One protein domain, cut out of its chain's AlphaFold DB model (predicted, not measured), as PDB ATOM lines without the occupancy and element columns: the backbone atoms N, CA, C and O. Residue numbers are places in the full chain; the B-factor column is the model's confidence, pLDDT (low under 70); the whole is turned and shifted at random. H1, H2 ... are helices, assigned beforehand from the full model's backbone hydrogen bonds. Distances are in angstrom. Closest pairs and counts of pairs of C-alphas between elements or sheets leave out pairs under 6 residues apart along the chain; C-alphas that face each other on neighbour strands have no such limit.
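This is residues 26 to 73 of the 91 residues of an uncharacterized protein of Xanthomonas axonopodis pv. manihotis str. CIO151 (UniProt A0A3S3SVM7). Three helices make a small, elongated cluster: the short H1 turns through a single residue into H2, and the long H3 packs on both at steep angles, nowhere side by side with either. An eight-residue loop, residues 48 to 55, brings the backbone from the end of H2 round to H3, whose residues 69 to 73 run on beyond its contacts with H1 and H2. The printed part has 48 residues with H1, H2 and H3 in that order along it and no named strand; helices hold 37 of these residues, and the class is all helix. The whole is compact, with a radius of gyration of the C-alphas of 10.2 A, and its C-alphas span 30 by 20 by 15 A.

Start with H1, residues 28 to 33, and go on to H2, residues 35 to 47. These two only just touch, with 3 pairs of C-alphas within 8 A, and only at the corner by their link; H2 does so with residues 37 to 38 alone. Their closest C-alphas are those of Tyr 31 and Arg 38, 5.3 A apart, and they run opposite ways at a steep tilt of 53 degrees. Next look at H3, residues 56 to 73. It touches H1 with residues 60 to 68 alone, and the closest C-alphas are those of Val 28 and Asn 60, 4.8 A apart. H1 and H3 run the same way at a steep tilt of 59 degrees. H3 touches H2 with residues 57 to 65 alone, where the C-alphas of Arg 38 and Ala 61 are the closest, 5.5 A apart. H2 and H3 run opposite ways at a steep tilt of 60 degrees. In H1, H2 and H3 every O i to N i+4 pair is within hydrogen-bond range.

Find C-alpha 28 at (-28.661, 12.309, 27.063); from there H1 runs 8.9 A to C-alpha 33. H2 begins at C-alpha 35, at (-26.595, 3.161, 21.065), and reaches C-alpha 47 after 18.4 A. H3, the longest helix with 18 residues, runs 25.9 A from C-alpha 56 to C-alpha 73 at (-23.386, 15.799, 9.247).

The two C-alphas farthest apart are those of Gln 51 and Arg 73, at 31.2 A, while those of Gln 26 and Arg 73, the first and last printed, are 25.1 A apart. The printed part has no cut. The link from H1 to H2 is tight and that from H2 to H3, 8 residues, is short. In the B-factor column the mean pLDDT of the printed part is 91.2; look at residue 49 and residues 51 to 52 for the values under 70.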
ATOM      1  N   GLN A  26     -32.492   7.900  32.304       97.50
ATOM      2  CA  GLN A  26     -31.141   7.983  31.772       97.50
ATOM      3  C   GLN A  26     -30.891   9.349  31.149       97.50
ATOM      4  O   GLN A  26     -31.795   9.981  30.603       97.50
ATOM      5  N   THR A  27     -29.646   9.814  31.223       98.19
ATOM      6  CA  THR A  27     -29.247  11.109  30.659       98.19
ATOM      7  C   THR A  27     -29.039  11.031  29.146       98.19
ATOM      8  O   THR A  27     -28.833   9.962  28.574       98.19
ATOM      9  N   VAL A  28     -29.022  12.193  28.488       98.25
ATOM     10  CA  VAL A  28     -28.661  12.309  27.063       98.25
ATOM     11  C   VAL A  28     -27.273  11.717  26.794       98.25
ATOM     12  O   VAL A  28     -27.101  10.970  25.836       98.25
ATOM     13  N   THR A  29     -26.283  12.019  27.643       98.06
ATOM     14  CA  THR A  29     -24.914  11.495  27.506       98.06
ATOM     15  C   THR A  29     -24.892   9.975  27.586       98.06
ATOM     16  O   THR A  29     -24.279   9.335  26.738       98.06
ATOM     17  N   TRP A  30     -25.638   9.396  28.530       98.31
ATOM     18  CA  TRP A  30     -25.753   7.946  28.642       98.31
ATOM     19  C   TRP A  30     -26.296   7.336  27.343       98.31
ATOM     20  O   TRP A  30     -25.665   6.454  26.769       98.31
ATOM     21  N   TYR A  31     -27.389   7.875  26.791       98.31
ATOM     22  CA  TYR A  31     -27.937   7.390  25.518       98.31
ATOM     23  C   TYR A  31     -27.008   7.599  24.317       98.31
ATOM     24  O   TYR A  31     -27.126   6.869  23.332       98.31
ATOM     25  N   LYS A  32     -26.089   8.571  24.345       97.81
ATOM     26  CA  LYS A  32     -25.059   8.704  23.300       97.81
ATOM     27  C   LYS A  32     -24.069   7.545  23.331       97.81
ATOM     28  O   LYS A  32     -23.714   7.040  22.269       97.81
ATOM     29  N   GLU A  33     -23.669   7.130  24.527       98.00
ATOM     30  CA  GLU A  33     -22.723   6.035  24.767       98.00
ATOM     31  C   GLU A  33     -23.371   4.648  24.585       98.00
ATOM     32  O   GLU A  33     -22.685   3.687  24.246       98.00
ATOM     33  N   HIS A  34     -24.696   4.559  24.732       98.12
ATOM     34  CA  HIS A  34     -25.475   3.315  24.725       98.12
ATOM     35  C   HIS A  34     -26.423   3.270  23.517       98.12
ATOM     36  O   HIS A  34     -27.641   3.434  23.619       98.12
ATOM     37  N   ALA A  35     -25.844   3.120  22.321       97.75
ATOM     38  CA  ALA A  35     -26.595   3.161  21.065       97.75
ATOM     39  C   ALA A  35     -27.684   2.068  20.925       97.75
ATOM     40  O   ALA A  35     -28.770   2.406  20.442       97.75
ATOM     41  N   PRO A  36     -27.467   0.797  21.329       98.06
ATOM     42  CA  PRO A  36     -28.513  -0.233  21.273       98.06
ATOM     43  C   PRO A  36     -29.735   0.103  22.140       98.06
ATOM     44  O   PRO A  36     -30.885  -0.046  21.716       98.06
ATOM     45  N   GLU A  37     -29.492   0.608  23.344       97.38
ATOM     46  CA  GLU A  37     -30.521   0.990  24.302       97.38
ATOM     47  C   GLU A  37     -31.255   2.247  23.841       97.38
ATOM     48  O   GLU A  37     -32.481   2.301  23.927       97.38
ATOM     49  N   ARG A  38     -30.539   3.215  23.251       97.44
ATOM     50  CA  ARG A  38     -31.162   4.362  22.576       97.44
ATOM     51  C   ARG A  38     -32.103   3.905  21.464       97.44
ATOM     52  O   ARG A  38     -33.243   4.355  21.420       97.44
ATOM     53  N   ALA A  39     -31.660   3.003  20.588       97.12
ATOM     54  CA  ALA A  39     -32.481   2.505  19.484       97.12
ATOM     55  C   ALA A  39     -33.750   1.791  19.982       97.12
ATOM     56  O   ALA A  39     -34.834   2.005  19.437       97.12
ATOM     57  N   THR A  40     -33.618   0.996  21.045       95.38
ATOM     58  CA  THR A  40     -34.739   0.289  21.678       95.38
ATOM     59  C   THR A  40     -35.731   1.272  22.298       95.38
ATOM     60  O   THR A  40     -36.925   1.197  22.017       95.38
ATOM     61  N   MET A  41     -35.240   2.252  23.064       93.94
ATOM     62  CA  MET A  41     -36.078   3.297  23.653       93.94
ATOM     63  C   MET A  41     -36.816   4.092  22.571       93.94
ATOM     64  O   MET A  41     -38.020   4.271  22.666       93.94
ATOM     65  N   LEU A  42     -36.144   4.498  21.489       94.81
ATOM     66  CA  LEU A  42     -36.785   5.218  20.381       94.81
ATOM     67  C   LEU A  42     -37.887   4.404  19.693       94.81
ATOM     68  O   LEU A  42     -38.897   4.975  19.279       94.81
ATOM     69  N   ALA A  43     -37.706   3.089  19.546       93.31
ATOM     70  CA  ALA A  43     -38.753   2.216  19.021       93.31
ATOM     71  C   ALA A  43     -39.973   2.207  19.955       93.31
ATOM     72  O   ALA A  43     -41.097   2.420  19.495       93.31
ATOM     73  N   ASP A  44     -39.739   2.069  21.261       89.19
ATOM     74  CA  ASP A  44     -40.781   2.121  22.288       89.19
ATOM     75  C   ASP A  44     -41.509   3.479  22.313       89.19
ATOM     76  O   ASP A  44     -42.742   3.511  22.378       89.19
ATOM     77  N   CYS A  45     -40.777   4.591  22.199       91.25
ATOM     78  CA  CYS A  45     -41.329   5.950  22.158       91.25
ATOM     79  C   CYS A  45     -42.249   6.160  20.951       91.25
ATOM     80  O   CYS A  45     -43.318   6.749  21.079       91.25
ATOM     81  N   ARG A  46     -41.866   5.645  19.776       89.44
ATOM     82  CA  ARG A  46     -42.648   5.780  18.534       89.44
ATOM     83  C   ARG A  46     -43.858   4.852  18.492       89.44
ATOM     84  O   ARG A  46     -44.867   5.201  17.885       89.44
ATOM     85  N   ALA A  47     -43.765   3.681  19.119       87.81
ATOM     86  CA  ALA A  47     -44.856   2.713  19.175       87.81
ATOM     87  C   ALA A  47     -46.016   3.166  20.078       87.81
ATOM     88  O   ALA A  47     -47.141   2.702  19.902       87.81
ATOM     89  N   ASN A  48     -45.765   4.073  21.030       75.25
ATOM     90  CA  ASN A  48     -46.743   4.493  22.030       75.25
ATOM     91  C   ASN A  48     -47.000   6.004  21.957       75.25
ATOM     92  O   ASN A  48     -46.281   6.804  22.552       75.25
ATOM     93  N   ALA A  49     -48.073   6.407  21.271       68.12
ATOM     94  CA  ALA A  49     -48.538   7.791  21.306       68.12
ATOM     95  C   ALA A  49     -49.122   8.137  22.693       68.12
ATOM     96  O   ALA A  49     -49.906   7.369  23.248       68.12
ATOM     97  N   GLY A  50     -48.766   9.300  23.254       70.25
ATOM     98  CA  GLY A  50     -49.299   9.794  24.533       70.25
ATOM     99  C   GLY A  50     -48.229  10.018  25.605       70.25
ATOM    100  O   GLY A  50     -47.110  10.416  25.296       70.25
ATOM    101  N   GLN A  51     -48.566   9.782  26.880       64.75
ATOM    102  CA  GLN A  51     -47.683  10.063  28.029       64.75
ATOM    103  C   GLN A  51     -46.326   9.340  27.957       64.75
ATOM    104  O   GLN A  51     -45.328   9.885  28.418       64.75
ATOM    105  N   ALA A  52     -46.267   8.161  27.329       69.25
ATOM    106  CA  ALA A  52     -45.022   7.419  27.136       69.25
ATOM    107  C   ALA A  52     -44.012   8.185  26.258       69.25
ATOM    108  O   ALA A  52     -42.843   8.289  26.630       69.25
ATOM    109  N   ALA A  53     -44.471   8.794  25.158       70.94
ATOM    110  CA  ALA A  53     -43.639   9.607  24.266       70.94
ATOM    111  C   ALA A  53     -43.131  10.900  24.934       70.94
ATOM    112  O   ALA A  53     -42.068  11.400  24.585       70.94
ATOM    113  N   ALA A  54     -43.855  11.416  25.931       80.38
ATOM    114  CA  ALA A  54     -43.447  12.585  26.712       80.38
ATOM    115  C   ALA A  54     -42.573  12.237  27.935       80.38
ATOM    116  O   ALA A  54     -42.240  13.125  28.723       80.38
ATOM    117  N   SER A  55     -42.211  10.964  28.128       90.06
ATOM    118  CA  SER A  55     -41.351  10.560  29.243       90.06
ATOM    119  C   SER A  55     -39.952  11.177  29.130       90.06
ATOM    120  O   SER A  55     -39.431  11.398  28.033       90.06
ATOM    121  N   ALA A  56     -39.298  11.403  30.273       93.88
ATOM    122  CA  ALA A  56     -37.931  11.925  30.301       93.88
ATOM    123  C   ALA A  56     -36.950  11.028  29.524       93.88
ATOM    124  O   ALA A  56     -36.045  11.530  28.860       93.88
ATOM    125  N   ASN A  57     -37.161   9.707  29.549       94.56
ATOM    126  CA  ASN A  57     -36.361   8.761  28.775       94.56
ATOM    127  C   ASN A  57     -36.552   8.931  27.262       94.56
ATOM    128  O   ASN A  57     -35.554   8.935  26.543       94.56
ATOM    129  N   CYS A  58     -37.780   9.147  26.784       94.94
ATOM    130  CA  CYS A  58     -38.022   9.425  25.367       94.94
ATOM    131  C   CYS A  58     -37.375  10.733  24.917       94.94
ATOM    132  O   CYS A  58     -36.631  10.740  23.940       94.94
ATOM    133  N   ILE A  59     -37.556  11.809  25.686       95.56
ATOM    134  CA  ILE A  59     -36.954  13.115  25.385       95.56
ATOM    135  C   ILE A  59     -35.421  13.010  25.331       95.56
ATOM    136  O   ILE A  59     -34.782  13.533  24.415       95.56
ATOM    137  N   ASN A  60     -34.811  12.313  26.294       97.25
ATOM    138  CA  ASN A  60     -33.357  12.172  26.349       97.25
ATOM    139  C   ASN A  60     -32.811  11.290  25.215       97.25
ATOM    140  O   ASN A  60     -31.766  11.621  24.651       97.25
ATOM    141  N   ALA A  61     -33.513  10.211  24.856       97.12
ATOM    142  CA  ALA A  61     -33.141   9.341  23.744       97.12
ATOM    143  C   ALA A  61     -33.248  10.065  22.391       97.12
ATOM    144  O   ALA A  61     -32.316   9.994  21.590       97.12
ATOM    145  N   GLU A  62     -34.330  10.814  22.154       96.25
ATOM    146  CA  GLU A  62     -34.520  11.618  20.938       96.25
ATOM    147  C   GLU A  62     -33.456  12.704  20.797       96.25
ATOM    148  O   GLU A  62     -32.858  12.863  19.732       96.25
ATOM    149  N   LYS A  63     -33.156  13.413  21.888       97.62
ATOM    150  CA  LYS A  63     -32.099  14.426  21.891       97.62
ATOM    151  C   LYS A  63     -30.727  13.817  21.602       97.62
ATOM    152  O   LYS A  63     -29.971  14.368  20.803       97.62
ATOM    153  N   ALA A  64     -30.405  12.675  22.210       98.00
ATOM    154  CA  ALA A  64     -29.152  11.973  21.947       98.00
ATOM    155  C   ALA A  64     -29.033  11.542  20.477       98.00
ATOM    156  O   ALA A  64     -27.952  11.652  19.894       98.00
ATOM    157  N   ASP A  65     -30.133  11.087  19.875       97.69
ATOM    158  CA  ASP A  65     -30.184  10.701  18.466       97.69
ATOM    159  C   ASP A  65     -29.955  11.911  17.554       97.69
ATOM    160  O   ASP A  65     -29.024  11.910  16.752       97.69
ATOM    161  N   ALA A  66     -30.702  12.997  17.766       96.25
ATOM    162  CA  ALA A  66     -30.569  14.230  16.994       96.25
ATOM    163  C   ALA A  66     -29.154  14.830  17.069       96.25
ATOM    164  O   ALA A  66     -28.592  15.245  16.052       96.25
ATOM    165  N   GLU A  67     -28.549  14.854  18.259       95.31
ATOM    166  CA  GLU A  67     -27.180  15.343  18.445       95.31
ATOM    167  C   GLU A  67     -26.151  14.427  17.767       95.31
ATOM    168  O   GLU A  67     -25.193  14.920  17.174       95.31
ATOM    169  N   THR A  68     -26.365  13.107  17.797       94.12
ATOM    170  CA  THR A  68     -25.507  12.136  17.100       94.12
ATOM    171  C   THR A  68     -25.588  12.314  15.584       94.12
ATOM    172  O   THR A  68     -24.561  12.346  14.907       94.12
ATOM    173  N   GLU A  69     -26.793  12.478  15.039       92.19
ATOM    174  CA  GLU A  69     -27.000  12.686  13.604       92.19
ATOM    175  C   GLU A  69     -26.446  14.031  13.135       92.19
ATOM    176  O   GLU A  69     -25.820  14.115  12.079       92.19
ATOM    177  N   THR A  70     -26.610  15.083  13.936       90.00
ATOM    178  CA  THR A  70     -26.021  16.395  13.642       90.00
ATOM    179  C   THR A  70     -24.496  16.323  13.658       90.00
ATOM    180  O   THR A  70     -23.853  16.836  12.745       90.00
ATOM    181  N   ALA A  71     -23.901  15.628  14.634       86.88
ATOM    182  CA  ALA A  71     -22.453  15.448  14.701       86.88
ATOM    183  C   ALA A  71     -21.895  14.723  13.462       86.88
ATOM    184  O   ALA A  71     -20.837  15.101  12.962       86.88
ATOM    185  N   LYS A  72     -22.621  13.734  12.920       85.88
ATOM    186  CA  LYS A  72     -22.238  13.034  11.678       85.88
ATOM    187  C   LYS A  72     -22.283  13.930  10.441       85.88
ATOM    188  O   LYS A  72     -21.488  13.736   9.527       85.88
ATOM    189  N   ARG A  73     -23.217  14.884  10.390       81.88
ATOM    190  CA  ARG A  73     -23.386  15.799   9.247       81.88
ATOM    191  C   ARG A  73     -22.275  16.846   9.153       81.88
ATOM    192  O   ARG A  73     -22.104  17.437   8.091       81.88
TER     193      ARG A  73